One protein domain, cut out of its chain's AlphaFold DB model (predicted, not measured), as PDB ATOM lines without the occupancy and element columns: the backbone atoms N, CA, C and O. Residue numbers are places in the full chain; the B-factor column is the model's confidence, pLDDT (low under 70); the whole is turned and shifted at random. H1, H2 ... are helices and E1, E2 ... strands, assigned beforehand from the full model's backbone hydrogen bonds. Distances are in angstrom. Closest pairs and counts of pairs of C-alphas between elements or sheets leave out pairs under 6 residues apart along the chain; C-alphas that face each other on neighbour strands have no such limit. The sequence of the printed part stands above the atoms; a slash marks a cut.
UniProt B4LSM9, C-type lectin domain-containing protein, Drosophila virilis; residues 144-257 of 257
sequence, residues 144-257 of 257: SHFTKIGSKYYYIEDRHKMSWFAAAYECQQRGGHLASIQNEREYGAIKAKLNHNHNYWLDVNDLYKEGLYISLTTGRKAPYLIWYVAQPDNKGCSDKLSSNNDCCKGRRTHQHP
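What this domain is: This is residues 144 to 257 of the 257 residues of the protein "C-type lectin domain-containing protein" of Drosophila virilis (UniProt B4LSM9). This domain has little regular structure: it is mostly loops, with a small strand hairpin, E1 and E2, at one end, the short helix H2 near it, and the helix H1 set away from H2. The unnamed residues 192 to 257 reach to the other end. The printed part has 114 residues, 24 of them in named elements, in the order E1, E2, H1, H2; the class is mixed. It is compact, radius of gyration of the C-alphas 14.1 A, spanning 41 by 30 by 30 A.

Where its parts are: Find C-alpha 147 at (-0.001, 8.252, 12.185); E1 runs from there to 149, and E2 is residues 152 to 154. H1, residues 164 to 173, is 14.3 A long. H2, residues 184 to 191, is 10.1 A long and ends at (1.645, 1.475, 1.189).

How they stand to each other: In the antiparallel hairpin of E1 and E2, look at N 147 and O 154, 2.8 A apart. The closest C-alphas of E1 and H2, Ile 149 and Ala 189, are 6.5 A apart. H1 and H2 are apart. In both helices every O i to N i+4 pair is within hydrogen-bond range.

The domain as a whole: The farthest C-alphas, Ser 151 and Leu 241, are 43.1 A apart. The printed part has no cut. Residues 144 to 145 and 227 to 257 have pLDDT under 70.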
ATOM      1  N   SER A 144      -1.208   7.526  21.367       58.31
ATOM      2  CA  SER A 144      -0.863   8.240  20.146       58.31
ATOM      3  C   SER A 144      -0.171   7.284  19.145       58.31
ATOM      4  O   SER A 144       1.010   7.436  18.840       58.31
ATOM      5  N   HIS A 145      -0.877   6.265  18.648       68.50
ATOM      6  CA  HIS A 145      -0.422   5.355  17.584       68.50
ATOM      7  C   HIS A 145      -1.093   5.651  16.239       68.50
ATOM      8  O   HIS A 145      -0.845   4.961  15.253       68.50
ATOM      9  N   PHE A 146      -1.929   6.687  16.177       84.25
ATOM     10  CA  PHE A 146      -2.453   7.172  14.914       84.25
ATOM     11  C   PHE A 146      -1.399   8.022  14.201       84.25
ATOM     12  O   PHE A 146      -1.055   9.118  14.637       84.25
ATOM     13  N   THR A 147      -0.904   7.522  13.075       88.19
ATOM     14  CA  THR A 147      -0.001   8.252  12.185       88.19
ATOM     15  C   THR A 147      -0.821   9.045  11.176       88.19
ATOM     16  O   THR A 147      -1.719   8.504  10.526       88.19
ATOM     17  N   LYS A 148      -0.515  10.334  11.014       91.25
ATOM     18  CA  LYS A 148      -1.138  11.154   9.970       91.25
ATOM     19  C   LYS A 148      -0.561  10.774   8.603       91.25
ATOM     20  O   LYS A 148       0.643  10.902   8.390       91.25
ATOM     21  N   ILE A 149      -1.414  10.340   7.678       92.00
ATOM     22  CA  ILE A 149      -1.054  10.025   6.289       92.00
ATOM     23  C   ILE A 149      -2.009  10.814   5.385       92.00
ATOM     24  O   ILE A 149      -3.219  10.589   5.377       92.00
ATOM     25  N   GLY A 150      -1.479  11.801   4.659       90.12
ATOM     26  CA  GLY A 150      -2.304  12.749   3.907       90.12
ATOM     27  C   GLY A 150      -3.226  13.566   4.823       90.12
ATOM     28  O   GLY A 150      -2.764  14.243   5.743       90.12
ATOM     29  N   SER A 151      -4.536  13.516   4.565       89.81
ATOM     30  CA  SER A 151      -5.567  14.226   5.339       89.81
ATOM     31  C   SER A 151      -6.195  13.400   6.468       89.81
ATOM     32  O   SER A 151      -7.008  13.937   7.218       89.81
ATOM     33  N   LYS A 152      -5.832  12.119   6.609       91.62
ATOM     34  CA  LYS A 152      -6.437  11.175   7.561       91.62
ATOM     35  C   LYS A 152      -5.408  10.660   8.573       91.62
ATOM     36  O   LYS A 152      -4.198  10.828   8.404       91.62
ATOM     37  N   TYR A 153      -5.906  10.033   9.633       92.25
ATOM     38  CA  TYR A 153      -5.116   9.413  10.693       92.25
ATOM     39  C   TYR A 153      -5.326   7.897  10.664       92.25
ATOM     40  O   TYR A 153      -6.467   7.444  10.612       92.25
ATOM     41  N   TYR A 154      -4.240   7.125  10.709       91.62
ATOM     42  CA  TYR A 154      -4.274   5.664  10.605       91.62
ATOM     43  C   TYR A 154      -3.555   5.011  11.773       91.62
ATOM     44  O   TYR A 154      -2.446   5.408  12.123       91.62
ATOM     45  N   TYR A 155      -4.168   3.969  12.314       91.19
ATOM     46  CA  TYR A 155      -3.515   3.004  13.184       91.19
ATOM     47  C   TYR A 155      -3.163   1.766  12.351       91.19
ATOM     48  O   TYR A 155      -4.039   1.218  11.680       91.19
ATOM     49  N   ILE A 156      -1.896   1.350  12.366       89.69
ATOM     50  CA  ILE A 156      -1.405   0.168  11.646       89.69
ATOM     51  C   ILE A 156      -1.050  -0.890  12.697       89.69
ATOM     52  O   ILE A 156      -0.127  -0.697  13.486       89.69
ATOM     53  N   GLU A 157      -1.813  -1.984  12.738       88.00
ATOM     54  CA  GLU A 157      -1.559  -3.115  13.638       88.00
ATOM     55  C   GLU A 157      -0.611  -4.111  12.967       88.00
ATOM     56  O   GLU A 157      -0.996  -4.828  12.046       88.00
ATOM     57  N   ASP A 158       0.628  -4.155  13.447       84.56
ATOM     58  CA  ASP A 158       1.688  -5.010  12.902       84.56
ATOM     59  C   ASP A 158       1.955  -6.275  13.727       84.56
ATOM     60  O   ASP A 158       2.692  -7.156  13.286       84.56
ATOM     61  N   ARG A 159       1.413  -6.377  14.946       83.31
ATOM     62  CA  ARG A 159       1.795  -7.437  15.894       83.31
ATOM     63  C   ARG A 159       0.741  -8.528  15.995       83.31
ATOM     64  O   ARG A 159       1.087  -9.707  16.043       83.31
ATOM     65  N   HIS A 160      -0.534  -8.152  16.015       83.62
ATOM     66  CA  HIS A 160      -1.633  -9.078  16.284       83.62
ATOM     67  C   HIS A 160      -2.466  -9.334  15.030       83.62
ATOM     68  O   HIS A 160      -3.159  -8.454  14.523       83.62
ATOM     69  N   LYS A 161      -2.437 -10.580  14.545       84.88
ATOM     70  CA  LYS A 161      -3.306 -11.030  13.452       84.88
ATOM     71  C   LYS A 161      -4.690 -11.356  14.002       84.88
ATOM     72  O   LYS A 161      -4.810 -12.056  15.002       84.88
ATOM     73  N   MET A 162      -5.728 -10.895  13.316       84.69
ATOM     74  CA  MET A 162      -7.118 -11.120  13.707       84.69
ATOM     75  C   MET A 162      -8.008 -11.328  12.477       84.69
ATOM     76  O   MET A 162      -7.590 -11.042  11.351       84.69
ATOM     77  N   SER A 163      -9.219 -11.857  12.675       86.75
ATOM     78  CA  SER A 163     -10.212 -11.977  11.599       86.75
ATOM     79  C   SER A 163     -10.703 -10.598  11.149       86.75
ATOM     80  O   SER A 163     -10.539  -9.610  11.864       86.75
ATOM     81  N   TRP A 164     -11.329 -10.521   9.975       84.62
ATOM     82  CA  TRP A 164     -11.853  -9.253   9.460       84.62
ATOM     83  C   TRP A 164     -12.892  -8.620  10.402       84.62
ATOM     84  O   TRP A 164     -12.816  -7.429  10.689       84.62
ATOM     85  N   PHE A 165     -13.809  -9.421  10.960       87.12
ATOM     86  CA  PHE A 165     -14.799  -8.944  11.934       87.12
ATOM     87  C   PHE A 165     -14.154  -8.461  13.236       87.12
ATOM     88  O   PHE A 165     -14.530  -7.409  13.749       87.12
ATOM     89  N   ALA A 166     -13.157  -9.193  13.744       88.56
ATOM     90  CA  ALA A 166     -12.411  -8.773  14.925       88.56
ATOM     91  C   ALA A 166     -11.663  -7.455  14.671       88.56
ATOM     92  O   ALA A 166     -11.701  -6.566  15.513       88.56
ATOM     93  N   ALA A 167     -11.071  -7.283  13.483       87.75
ATOM     94  CA  ALA A 167     -10.419  -6.036  13.088       87.75
ATOM     95  C   ALA A 167     -11.404  -4.865  12.990       87.75
ATOM     96  O   ALA A 167     -11.117  -3.779  13.493       87.75
ATOM     97  N   ALA A 168     -12.577  -5.081  12.393       89.62
ATOM     98  CA  ALA A 168     -13.632  -4.074  12.327       89.62
ATOM     99  C   ALA A 168     -14.071  -3.618  13.725       89.62
ATOM    100  O   ALA A 168     -14.132  -2.415  13.991       89.62
ATOM    101  N   TYR A 169     -14.306  -4.577  14.622       91.81
ATOM    102  CA  TYR A 169     -14.681  -4.308  16.005       91.81
ATOM    103  C   TYR A 169     -13.576  -3.565  16.769       91.81
ATOM    104  O   TYR A 169     -13.840  -2.538  17.390       91.81
ATOM    105  N   GLU A 170     -12.322  -4.009  16.668       88.06
ATOM    106  CA  GLU A 170     -11.178  -3.346  17.307       88.06
ATOM    107  C   GLU A 170     -10.994  -1.900  16.831       88.06
ATOM    108  O   GLU A 170     -10.754  -1.002  17.641       88.06
ATOM    109  N   CYS A 171     -11.143  -1.636  15.528       90.69
ATOM    110  CA  CYS A 171     -11.094  -0.270  15.012       90.69
ATOM    111  C   CYS A 171     -12.214   0.604  15.600       90.69
ATOM    112  O   CYS A 171     -11.949   1.754  15.956       90.69
ATOM    113  N   GLN A 172     -13.425   0.062  15.758       91.25
ATOM    114  CA  GLN A 172     -14.551   0.768  16.377       91.25
ATOM    115  C   GLN A 172     -14.297   1.072  17.860       91.25
ATOM    116  O   GLN A 172     -14.525   2.198  18.303       91.25
ATOM    117  N   GLN A 173     -13.750   0.115  18.615       88.25
ATOM    118  CA  GLN A 173     -13.389   0.303  20.029       88.25
ATOM    119  C   GLN A 173     -12.317   1.386  20.228       88.25
ATOM    120  O   GLN A 173     -12.246   2.015  21.283       88.25
ATOM    121  N   ARG A 174     -11.504   1.639  19.198       86.25
ATOM    122  CA  ARG A 174     -10.484   2.699  19.161       86.25
ATOM    123  C   ARG A 174     -11.014   4.035  18.627       86.25
ATOM    124  O   ARG A 174     -10.226   4.939  18.375       86.25
ATOM    125  N   GLY A 175     -12.329   4.166  18.442       87.50
ATOM    126  CA  GLY A 175     -12.965   5.392  17.954       87.50
ATOM    127  C   GLY A 175     -12.763   5.652  16.457       87.50
ATOM    128  O   GLY A 175     -12.901   6.791  16.014       87.50
ATOM    129  N   GLY A 176     -12.419   4.620  15.682       90.81
ATOM    130  CA  GLY A 176     -12.236   4.681  14.232       90.81
ATOM    131  C   GLY A 176     -13.015   3.587  13.497       90.81
ATOM    132  O   GLY A 176     -14.006   3.055  13.988       90.81
ATOM    133  N   HIS A 177     -12.565   3.249  12.293       94.19
ATOM    134  CA  HIS A 177     -13.100   2.156  11.479       94.19
ATOM    135  C   HIS A 177     -11.977   1.578  10.603       94.19
ATOM    136  O   HIS A 177     -10.917   2.196  10.474       94.19
ATOM    137  N   LEU A 178     -12.199   0.409   9.990       93.06
ATOM    138  CA  LEU A 178     -11.257  -0.145   9.011       93.06
ATOM    139  C   LEU A 178     -10.980   0.866   7.890       93.06
ATOM    140  O   LEU A 178     -11.845   1.664   7.520       93.06
ATOM    141  N   ALA A 179      -9.761   0.860   7.354       92.00
ATOM    142  CA  ALA A 179      -9.354   1.860   6.375       92.00
ATOM    143  C   ALA A 179     -10.158   1.730   5.069       92.00
ATOM    144  O   ALA A 179     -10.197   0.659   4.463       92.00
ATOM    145  N   SER A 180     -10.745   2.850   4.635       90.56
ATOM    146  CA  SER A 180     -11.453   2.983   3.357       90.56
ATOM    147  C   SER A 180     -10.651   3.857   2.402       90.56
ATOM    148  O   SER A 180     -10.662   5.093   2.502       90.56
ATOM    149  N   ILE A 181      -9.928   3.208   1.494       89.25
ATOM    150  CA  ILE A 181      -9.026   3.868   0.549       89.25
ATOM    151  C   ILE A 181      -9.842   4.504  -0.577       89.25
ATOM    152  O   ILE A 181     -10.661   3.842  -1.211       89.25
ATOM    153  N   GLN A 182      -9.625   5.796  -0.828       90.25
ATOM    154  CA  GLN A 182     -10.445   6.571  -1.762       90.25
ATOM    155  C   GLN A 182      -9.814   6.737  -3.143       90.25
ATOM    156  O   GLN A 182     -10.527   7.008  -4.103       90.25
ATOM    157  N   ASN A 183      -8.488   6.642  -3.250       89.81
ATOM    158  CA  ASN A 183      -7.763   6.867  -4.500       89.81
ATOM    159  C   ASN A 183      -6.332   6.309  -4.447       89.81
ATOM    160  O   ASN A 183      -5.816   5.954  -3.385       89.81
ATOM    161  N   GLU A 184      -5.673   6.306  -5.605       88.56
ATOM    162  CA  GLU A 184      -4.300   5.825  -5.789       88.56
ATOM    163  C   GLU A 184      -3.266   6.577  -4.948       88.56
ATOM    164  O   GLU A 184      -2.346   5.972  -4.400       88.56
ATOM    165  N   ARG A 185      -3.435   7.893  -4.779       92.56
ATOM    166  CA  ARG A 185      -2.525   8.705  -3.964       92.56
ATOM    167  C   ARG A 185      -2.574   8.291  -2.493       92.56
ATOM    168  O   ARG A 185      -1.529   8.138  -1.866       92.56
ATOM    169  N   GLU A 186      -3.777   8.121  -1.947       91.38
ATOM    170  CA  GLU A 186      -3.989   7.639  -0.578       91.38
ATOM    171  C   GLU A 186      -3.400   6.237  -0.409       91.38
ATOM    172  O   GLU A 186      -2.641   5.996   0.528       91.38
ATOM    173  N   TYR A 187      -3.680   5.345  -1.360       89.38
ATOM    174  CA  TYR A 187      -3.128   3.997  -1.378       89.38
ATOM    175  C   TYR A 187      -1.594   3.988  -1.346       89.38
ATOM    176  O   TYR A 187      -1.006   3.334  -0.488       89.38
ATOM    177  N   GLY A 188      -0.939   4.747  -2.231       89.94
ATOM    178  CA  GLY A 188       0.522   4.831  -2.299       89.94
ATOM    179  C   GLY A 188       1.150   5.379  -1.015       89.94
ATOM    180  O   GLY A 188       2.182   4.880  -0.562       89.94
ATOM    181  N   ALA A 189       0.498   6.361  -0.386       93.06
ATOM    182  CA  ALA A 189       0.956   6.940   0.872       93.06
ATOM    183  C   ALA A 189       0.832   5.960   2.053       93.06
ATOM    184  O   ALA A 189       1.735   5.903   2.888       93.06
ATOM    185  N   ILE A 190      -0.253   5.176   2.111       91.00
ATOM    186  CA  ILE A 190      -0.434   4.120   3.120       91.00
ATOM    187  C   ILE A 190       0.570   2.991   2.878       91.00
ATOM    188  O   ILE A 190       1.300   2.639   3.799       91.00
ATOM    189  N   LYS A 191       0.673   2.492   1.636       88.81
ATOM    190  CA  LYS A 191       1.645   1.475   1.189       88.81
ATOM    191  C   LYS A 191       3.040   1.725   1.754       88.81
ATOM    192  O   LYS A 191       3.656   0.812   2.288       88.81
ATOM    193  N   ALA A 192       3.529   2.961   1.648       90.62
ATOM    194  CA  ALA A 192       4.885   3.327   2.053       90.62
ATOM    195  C   ALA A 192       5.135   3.209   3.570       90.62
ATOM    196  O   ALA A 192       6.273   3.340   4.018       90.62
ATOM    197  N   LYS A 193       4.079   3.015   4.367       89.50
ATOM    198  CA  LYS A 193       4.124   2.852   5.823       89.50
ATOM    199  C   LYS A 193       3.818   1.425   6.280       89.50
ATOM    200  O   LYS A 193       3.939   1.162   7.470       89.50
ATOM    201  N   LEU A 194       3.422   0.530   5.374       89.50
ATOM    202  CA  LEU A 194       3.076  -0.851   5.701       89.50
ATOM    203  C   LEU A 194       4.309  -1.758   5.654       89.50
ATOM    204  O   LEU A 194       5.160  -1.633   4.775       89.50
ATOM    205  N   ASN A 195       4.367  -2.731   6.561       87.25
ATOM    206  CA  ASN A 195       5.318  -3.832   6.467       87.25
ATOM    207  C   ASN A 195       4.955  -4.761   5.294       87.25
ATOM    208  O   ASN A 195       3.870  -5.345   5.278       87.25
ATOM    209  N   HIS A 196       5.881  -4.929   4.347       83.31
ATOM    210  CA  HIS A 196       5.703  -5.746   3.141       83.31
ATOM    211  C   HIS A 196       5.462  -7.239   3.415       83.31
ATOM    212  O   HIS A 196       4.913  -7.931   2.563       83.31
ATOM    213  N   ASN A 197       5.831  -7.733   4.600       82.25
ATOM    214  CA  ASN A 197       5.647  -9.137   4.978       82.25
ATOM    215  C   ASN A 197       4.262  -9.427   5.584       82.25
ATOM    216  O   ASN A 197       3.978 -10.571   5.946       82.25
ATOM    217  N   HIS A 198       3.413  -8.408   5.743       81.88
ATOM    218  CA  HIS A 198       2.115  -8.511   6.405       81.88
ATOM    219  C   HIS A 198       0.945  -8.238   5.458       81.88
ATOM    220  O   HIS A 198       1.071  -7.573   4.432       81.88
ATOM    221  N   ASN A 199      -0.224  -8.746   5.847       80.75
ATOM    222  CA  ASN A 199      -1.484  -8.529   5.147       80.75
ATOM    223  C   ASN A 199      -2.370  -7.683   6.052       80.75
ATOM    224  O   ASN A 199      -2.548  -8.029   7.221       80.75
ATOM    225  N   TYR A 200      -2.973  -6.638   5.496       85.81
ATOM    226  CA  TYR A 200      -3.821  -5.719   6.249       85.81
ATOM    227  C   TYR A 200      -5.261  -5.798   5.762       85.81
ATOM    228  O   TYR A 200      -5.526  -5.956   4.568       85.81
ATOM    229  N   TRP A 201      -6.193  -5.689   6.705       89.81
ATOM    230  CA  TRP A 201      -7.616  -5.623   6.409       89.81
ATOM    231  C   TRP A 201      -8.023  -4.201   6.022       89.81
ATOM    232  O   TRP A 201      -7.638  -3.235   6.678       89.81
ATOM    233  N   LEU A 202      -8.839  -4.091   4.975       90.50
ATOM    234  CA  LEU A 202      -9.556  -2.871   4.608       90.50
ATOM    235  C   LEU A 202     -11.046  -3.047   4.903       90.50
ATOM    236  O   LEU A 202     -11.516  -4.152   5.177       90.50
ATOM    237  N   ASP A 203     -11.803  -1.958   4.831       91.19
ATOM    238  CA  ASP A 203     -13.241  -1.978   5.114       91.19
ATOM    239  C   ASP A 203     -14.090  -2.624   4.003       91.19
ATOM    240  O   ASP A 203     -15.293  -2.823   4.174       91.19
ATOM    241  N   VAL A 204     -13.481  -2.953   2.866       88.69
ATOM    242  CA  VAL A 204     -14.161  -3.486   1.685       88.69
ATOM    243  C   VAL A 204     -14.475  -4.975   1.843       88.69
ATOM    244  O   VAL A 204     -13.612  -5.774   2.203       88.69
ATOM    245  N   ASN A 205     -15.710  -5.353   1.522       84.56
ATOM    246  CA  ASN A 205     -16.204  -6.726   1.586       84.56
ATOM    247  C   ASN A 205     -17.265  -6.995   0.503       84.56
ATOM    248  O   ASN A 205     -17.832  -6.065  -0.065       84.56
ATOM    249  N   ASP A 206     -17.550  -8.265   0.233       82.00
ATOM    250  CA  ASP A 206     -18.598  -8.742  -0.682       82.00
ATOM    251  C   ASP A 206     -19.662  -9.580   0.054       82.00
ATOM    252  O   ASP A 206     -20.361 -10.398  -0.545       82.00
ATOM    253  N   LEU A 207     -19.842  -9.328   1.362       82.75
ATOM    254  CA  LEU A 207     -20.767 -10.053   2.247       82.75
ATOM    255  C   LEU A 207     -22.205 -10.090   1.731       82.75
ATOM    256  O   LEU A 207     -22.911 -11.078   1.933       82.75
ATOM    257  N   TYR A 208     -22.639  -8.988   1.117       81.12
ATOM    258  CA  TYR A 208     -23.993  -8.825   0.604       81.12
ATOM    259  C   TYR A 208     -24.221  -9.610  -0.692       81.12
ATOM    260  O   TYR A 208     -25.251 -10.266  -0.846       81.12
ATOM    261  N   LYS A 209     -23.275  -9.533  -1.635       79.88
ATOM    262  CA  LYS A 209     -23.354 -10.205  -2.933       79.88
ATOM    263  C   LYS A 209     -21.951 -10.431  -3.491       79.88
ATOM    264  O   LYS A 209     -21.201  -9.477  -3.674       79.88
ATOM    265  N   GLU A 210     -21.657 -11.679  -3.836       76.62
ATOM    266  CA  GLU A 210     -20.405 -12.083  -4.482       76.62
ATOM    267  C   GLU A 210     -20.112 -11.220  -5.723       76.62
ATOM    268  O   GLU A 210     -20.995 -10.973  -6.553       76.62
ATOM    269  N   GLY A 211     -18.873 -10.734  -5.833       75.81
ATOM    270  CA  GLY A 211     -18.436  -9.839  -6.911       75.81
ATOM    271  C   GLY A 211     -18.894  -8.380  -6.771       75.81
ATOM    272  O   GLY A 211     -18.539  -7.548  -7.608       75.81
ATOM    273  N   LEU A 212     -19.656  -8.037  -5.722       81.62
ATOM    274  CA  LEU A 212     -20.051  -6.666  -5.400       81.62
ATOM    275  C   LEU A 212     -19.350  -6.187  -4.122       81.62
ATOM    276  O   LEU A 212     -19.787  -6.462  -3.010       81.62
ATOM    277  N   TYR A 213     -18.293  -5.398  -4.307       83.19
ATOM    278  CA  TYR A 213     -17.443  -4.902  -3.226       83.19
ATOM    279  C   TYR A 213     -17.967  -3.594  -2.620       83.19
ATOM    280  O   TYR A 213     -17.944  -2.537  -3.262       83.19
ATOM    281  N   ILE A 214     -18.423  -3.669  -1.370       86.44
ATOM    282  CA  ILE A 214     -19.011  -2.579  -0.586       86.44
ATOM    283  C   ILE A 214     -18.117  -2.262   0.618       86.44
ATOM    284  O   ILE A 214     -17.600  -3.155   1.285       86.44
ATOM    285  N   SER A 215     -17.937  -0.977   0.903       90.25
ATOM    286  CA  SER A 215     -17.246  -0.482   2.097       90.25
ATOM    287  C   SER A 215     -18.146  -0.641   3.327       90.25
ATOM    288  O   SER A 215     -19.270  -0.134   3.342       90.25
ATOM    289  N   LEU A 216     -17.648  -1.308   4.372       89.81
ATOM    290  CA  LEU A 216     -18.337  -1.445   5.660       89.81
ATOM    291  C   LEU A 216     -18.615  -0.075   6.288       89.81
ATOM    292  O   LEU A 216     -19.675   0.131   6.870       89.81
ATOM    293  N   THR A 217     -17.684   0.868   6.148       89.31
ATOM    294  CA  THR A 217     -17.798   2.199   6.752       89.31
ATOM    295  C   THR A 217     -18.844   3.071   6.065       89.31
ATOM    296  O   THR A 217     -19.578   3.796   6.732       89.31
ATOM    297  N   THR A 218     -18.897   3.055   4.731       90.06
ATOM    298  CA  THR A 218     -19.734   3.995   3.959       90.06
ATOM    299  C   THR A 218     -21.026   3.376   3.436       90.06
ATOM    300  O   THR A 218     -21.918   4.109   3.011       90.06
ATOM    301  N   GLY A 219     -21.119   2.043   3.397       90.75
ATOM    302  CA  GLY A 219     -22.217   1.313   2.759       90.75
ATOM    303  C   GLY A 219     -22.270   1.469   1.234       90.75
ATOM    304  O   GLY A 219     -23.241   1.056   0.603       90.75
ATOM    305  N   ARG A 220     -21.252   2.083   0.616       91.38
ATOM    306  CA  ARG A 220     -21.178   2.342  -0.830       91.38
ATOM    307  C   ARG A 220     -20.167   1.415  -1.499       91.38
ATOM    308  O   ARG A 220     -19.317   0.823  -0.836       91.38
ATOM    309  N   LYS A 221     -20.242   1.308  -2.831       88.44
ATOM    310  CA  LYS A 221     -19.219   0.609  -3.624       88.44
ATOM    311  C   LYS A 221     -17.836   1.183  -3.324       88.44
ATOM    312  O   LYS A 221     -17.704   2.403  -3.210       88.44
ATOM    313  N   ALA A 222     -16.836   0.310  -3.219       84.44
ATOM    314  CA  ALA A 222     -15.457   0.719  -2.986       84.44
ATOM    315  C   ALA A 222     -15.005   1.706  -4.087       84.44
ATOM    316  O   ALA A 222     -15.015   1.339  -5.263       84.44
ATOM    317  N   PRO A 223     -14.645   2.955  -3.736       80.69
ATOM    318  CA  PRO A 223     -14.308   3.990  -4.717       80.69
ATOM    319  C   PRO A 223     -12.955   3.743  -5.387       80.69
ATOM    320  O   PRO A 223     -12.729   4.180  -6.513       80.69
ATOM    321  N   TYR A 224     -12.067   3.020  -4.708       82.81
ATOM    322  CA  TYR A 224     -10.789   2.590  -5.238       82.81
ATOM    323  C   TYR A 224     -10.543   1.141  -4.836       82.81
ATOM    324  O   TYR A 224     -10.522   0.800  -3.653       82.81
ATOM    325  N   LEU A 225     -10.379   0.290  -5.840       79.88
ATOM    326  CA  LEU A 225     -10.174  -1.137  -5.675       79.88
ATOM    327  C   LEU A 225      -9.194  -1.594  -6.745       79.88
ATOM    328  O   LEU A 225      -9.451  -1.448  -7.937       79.88
ATOM    329  N   ILE A 226      -8.075  -2.144  -6.307       71.06
ATOM    330  CA  ILE A 226      -7.098  -2.779  -7.181       71.06
ATOM    331  C   ILE A 226      -6.921  -4.216  -6.681       71.06
ATOM    332  O   ILE A 226      -7.072  -4.520  -5.497       71.06
ATOM    333  N   TRP A 227      -6.646  -5.132  -7.591       68.50
ATOM    334  CA  TRP A 227      -6.390  -6.524  -7.255       68.50
ATOM    335  C   TRP A 227      -4.965  -6.877  -7.662       68.50
ATOM    336  O   TRP A 227      -4.440  -6.317  -8.624       68.50
ATOM    337  N   TYR A 228      -4.331  -7.795  -6.932       62.47
ATOM    338  CA  TYR A 228      -3.121  -8.440  -7.434       62.47
ATOM    339  C   TYR A 228      -3.434  -9.212  -8.723       62.47
ATOM    340  O   TYR A 228      -4.581  -9.588  -8.974       62.47
ATOM    341  N   VAL A 229      -2.415  -9.460  -9.543       56.59
ATOM    342  CA  VAL A 229      -2.570 -10.248 -10.770       56.59
ATOM    343  C   VAL A 229      -3.155 -11.618 -10.415       56.59
ATOM    344  O   VAL A 229      -2.665 -12.296  -9.516       56.59
ATOM    345  N   ALA A 230      -4.222 -12.008 -11.114       59.50
ATOM    346  CA  ALA A 230      -5.015 -13.205 -10.834       59.50
ATOM    347  C   ALA A 230      -5.784 -13.202  -9.495       59.50
ATOM    348  O   ALA A 230      -6.240 -14.252  -9.077       59.50
ATOM    349  N   GLN A 231      -5.995 -12.059  -8.837       62.56
ATOM    350  CA  GLN A 231      -6.990 -11.911  -7.770       62.56
ATOM    351  C   GLN A 231      -8.241 -11.188  -8.297       62.56
ATOM    352  O   GLN A 231      -8.130 -10.365  -9.208       62.56
ATOM    353  N   PRO A 232      -9.429 -11.451  -7.728       60.06
ATOM    354  CA  PRO A 232      -9.710 -12.421  -6.664       60.06
ATOM    355  C   PRO A 232      -9.822 -13.869  -7.204       60.06
ATOM    356  O   PRO A 232     -10.708 -14.141  -8.008       60.06
ATOM    357  N   ASP A 233      -8.976 -14.815  -6.761       58.91
ATOM    358  CA  ASP A 233      -8.989 -16.225  -7.246       58.91
ATOM    359  C   ASP A 233      -9.647 -17.235  -6.300       58.91
ATOM    360  O   ASP A 233      -9.710 -18.426  -6.608       58.91
ATOM    361  N   ASN A 234     -10.144 -16.785  -5.147       55.62
ATOM    362  CA  ASN A 234     -10.758 -17.644  -4.129       55.62
ATOM    363  C   ASN A 234      -9.835 -18.782  -3.620       55.62
ATOM    364  O   ASN A 234     -10.305 -19.725  -2.971       55.62
ATOM    365  N   LYS A 235      -8.522 -18.731  -3.895       47.62
ATOM    366  CA  LYS A 235      -7.569 -19.750  -3.435       47.62
ATOM    367  C   LYS A 235      -7.264 -19.538  -1.952       47.62
ATOM    368  O   LYS A 235      -6.930 -18.440  -1.520       47.62
ATOM    369  N   GLY A 236      -7.405 -20.607  -1.164       48.41
ATOM    370  CA  GLY A 236      -7.367 -20.580   0.307       48.41
ATOM    371  C   GLY A 236      -8.730 -20.803   0.981       48.41
ATOM    372  O   GLY A 236      -8.783 -20.950   2.197       48.41
ATOM    373  N   CYS A 237      -9.819 -20.896   0.208       46.56
ATOM    374  CA  CYS A 237     -11.160 -21.274   0.680       46.56
ATOM    375  C   CYS A 237     -11.424 -22.789   0.556       46.56
ATOM    376  O   CYS A 237     -12.491 -23.208   0.111       46.56
ATOM    377  N   SER A 238     -10.448 -23.630   0.918       38.88
ATOM    378  CA  SER A 238     -10.578 -25.095   0.881       38.88
ATOM    379  C   SER A 238     -10.706 -25.732   2.262       38.88
ATOM    380  O   SER A 238     -10.279 -26.864   2.431       38.88
ATOM    381  N   ASP A 239     -11.321 -25.051   3.228       37.69
ATOM    382  CA  ASP A 239     -11.735 -25.680   4.483       37.69
ATOM    383  C   ASP A 239     -13.257 -25.636   4.595       37.69
ATOM    384  O   ASP A 239     -13.858 -24.649   5.011       37.69
ATOM    385  N   LYS A 240     -13.894 -26.750   4.222       38.34
ATOM    386  CA  LYS A 240     -15.315 -27.017   4.500       38.34
ATOM    387  C   LYS A 240     -15.579 -27.393   5.969       38.34
ATOM    388  O   LYS A 240     -16.695 -27.786   6.288       38.34
ATOM    389  N   LEU A 241     -14.593 -27.300   6.862       35.94
ATOM    390  CA  LEU A 241     -14.693 -27.779   8.244       35.94
ATOM    391  C   LEU A 241     -13.988 -26.828   9.223       35.94
ATOM    392  O   LEU A 241     -13.014 -27.172   9.879       35.94
ATOM    393  N   SER A 242     -14.526 -25.622   9.361       33.69
ATOM    394  CA  SER A 242     -14.472 -24.883  10.620       33.69
ATOM    395  C   SER A 242     -15.796 -24.155  10.767       33.69
ATOM    396  O   SER A 242     -16.278 -23.530   9.829       33.69
ATOM    397  N   SER A 243     -16.406 -24.261  11.939       34.56
ATOM    398  CA  SER A 243     -17.723 -23.719  12.291       34.56
ATOM    399  C   SER A 243     -17.811 -22.177  12.250       34.56
ATOM    400  O   SER A 243     -18.758 -21.624  12.790       34.56
ATOM    401  N   ASN A 244     -16.869 -21.484  11.606       37.94
ATOM    402  CA  ASN A 244     -16.913 -20.056  11.304       37.94
ATOM    403  C   ASN A 244     -16.468 -19.836   9.847       37.94
ATOM    404  O   ASN A 244     -15.276 -19.814   9.537       37.94
ATOM    405  N   ASN A 245     -17.442 -19.663   8.950       35.56
ATOM    406  CA  ASN A 245     -17.291 -19.402   7.509       35.56
ATOM    407  C   ASN A 245     -16.723 -17.993   7.189       35.56
ATOM    408  O   ASN A 245     -17.179 -17.323   6.260       35.56
ATOM    409  N   ASP A 246     -15.727 -17.524   7.940       46.06
ATOM    410  CA  ASP A 246     -15.324 -16.109   7.950       46.06
ATOM    411  C   ASP A 246     -14.073 -15.801   7.119       46.06
ATOM    412  O   ASP A 246     -13.699 -14.639   6.957       46.06
ATOM    413  N   CYS A 247     -13.419 -16.816   6.549       42.91
ATOM    414  CA  CYS A 247     -12.152 -16.623   5.837       42.91
ATOM    415  C   CYS A 247     -12.319 -16.023   4.422       42.91
ATOM    416  O   CYS A 247     -11.366 -15.467   3.881       42.91
ATOM    417  N   CYS A 248     -13.517 -16.101   3.829       42.75
ATOM    418  CA  CYS A 248     -13.742 -15.784   2.406       42.75
ATOM    419  C   CYS A 248     -14.470 -14.450   2.158       42.75
ATOM    420  O   CYS A 248     -14.740 -14.103   1.015       42.75
ATOM    421  N   LYS A 249     -14.820 -13.721   3.221       42.56
ATOM    422  CA  LYS A 249     -15.890 -12.713   3.185       42.56
ATOM    423  C   LYS A 249     -15.442 -11.281   3.505       42.56
ATOM    424  O   LYS A 249     -16.069 -10.323   3.068       42.56
ATOM    425  N   GLY A 250     -14.315 -11.133   4.199       40.22
ATOM    426  CA  GLY A 250     -13.453  -9.960   4.087       40.22
ATOM    427  C   GLY A 250     -12.215 -10.421   3.334       40.22
ATOM    428  O   GLY A 250     -11.473 -11.246   3.860       40.22
ATOM    429  N   ARG A 251     -12.018 -10.006   2.078       50.91
ATOM    430  CA  ARG A 251     -10.853 -10.450   1.295       50.91
ATOM    431  C   ARG A 251      -9.658  -9.553   1.571       50.91
ATOM    432  O   ARG A 251      -9.768  -8.332   1.609       50.91
ATOM    433  N   ARG A 252      -8.496 -10.188   1.751       45.97
ATOM    434  CA  ARG A 252      -7.201  -9.517   1.887       45.97
ATOM    435  C   ARG A 252      -6.915  -8.886   0.532       45.97
ATOM    436  O   ARG A 252      -6.600  -9.607  -0.412       45.97
ATOM    437  N   THR A 253      -7.047  -7.572   0.395       42.50
ATOM    438  CA  THR A 253      -6.547  -6.879  -0.794       42.50
ATOM    439  C   THR A 253      -5.028  -6.846  -0.688       42.50
ATOM    440  O   THR A 253      -4.437  -5.864  -0.246       42.50
ATOM    441  N   HIS A 254      -4.386  -7.956  -1.037       42.12
ATOM    442  CA  HIS A 254      -2.969  -7.929  -1.337       42.12
ATOM    443  C   HIS A 254      -2.802  -7.202  -2.656       42.12
ATOM    444  O   HIS A 254      -3.382  -7.574  -3.671       42.12
ATOM    445  N   GLN A 255      -2.042  -6.126  -2.613       43.09
ATOM    446  CA  GLN A 255      -1.572  -5.423  -3.783       43.09
ATOM    447  C   GLN A 255      -0.160  -4.974  -3.434       43.09
ATOM    448  O   GLN A 255      -0.013  -4.142  -2.546       43.09
ATOM    449  N   HIS A 256       0.842  -5.522  -4.113       31.52
ATOM    450  CA  HIS A 256       2.022  -4.823  -4.622       31.52
ATOM    451  C   HIS A 256       2.681  -5.661  -5.717       31.52
ATOM    452  O   HIS A 256       2.437  -6.865  -5.743       31.52
ATOM    453  N   PRO A 257       3.410  -5.005  -6.643       33.78
ATOM    454  CA  PRO A 257       4.182  -5.686  -7.679       33.78
ATOM    455  C   PRO A 257       5.236  -6.622  -7.086       33.78
ATOM    456  O   PRO A 257       5.727  -6.315  -5.973       33.78
TER     457      PRO A 257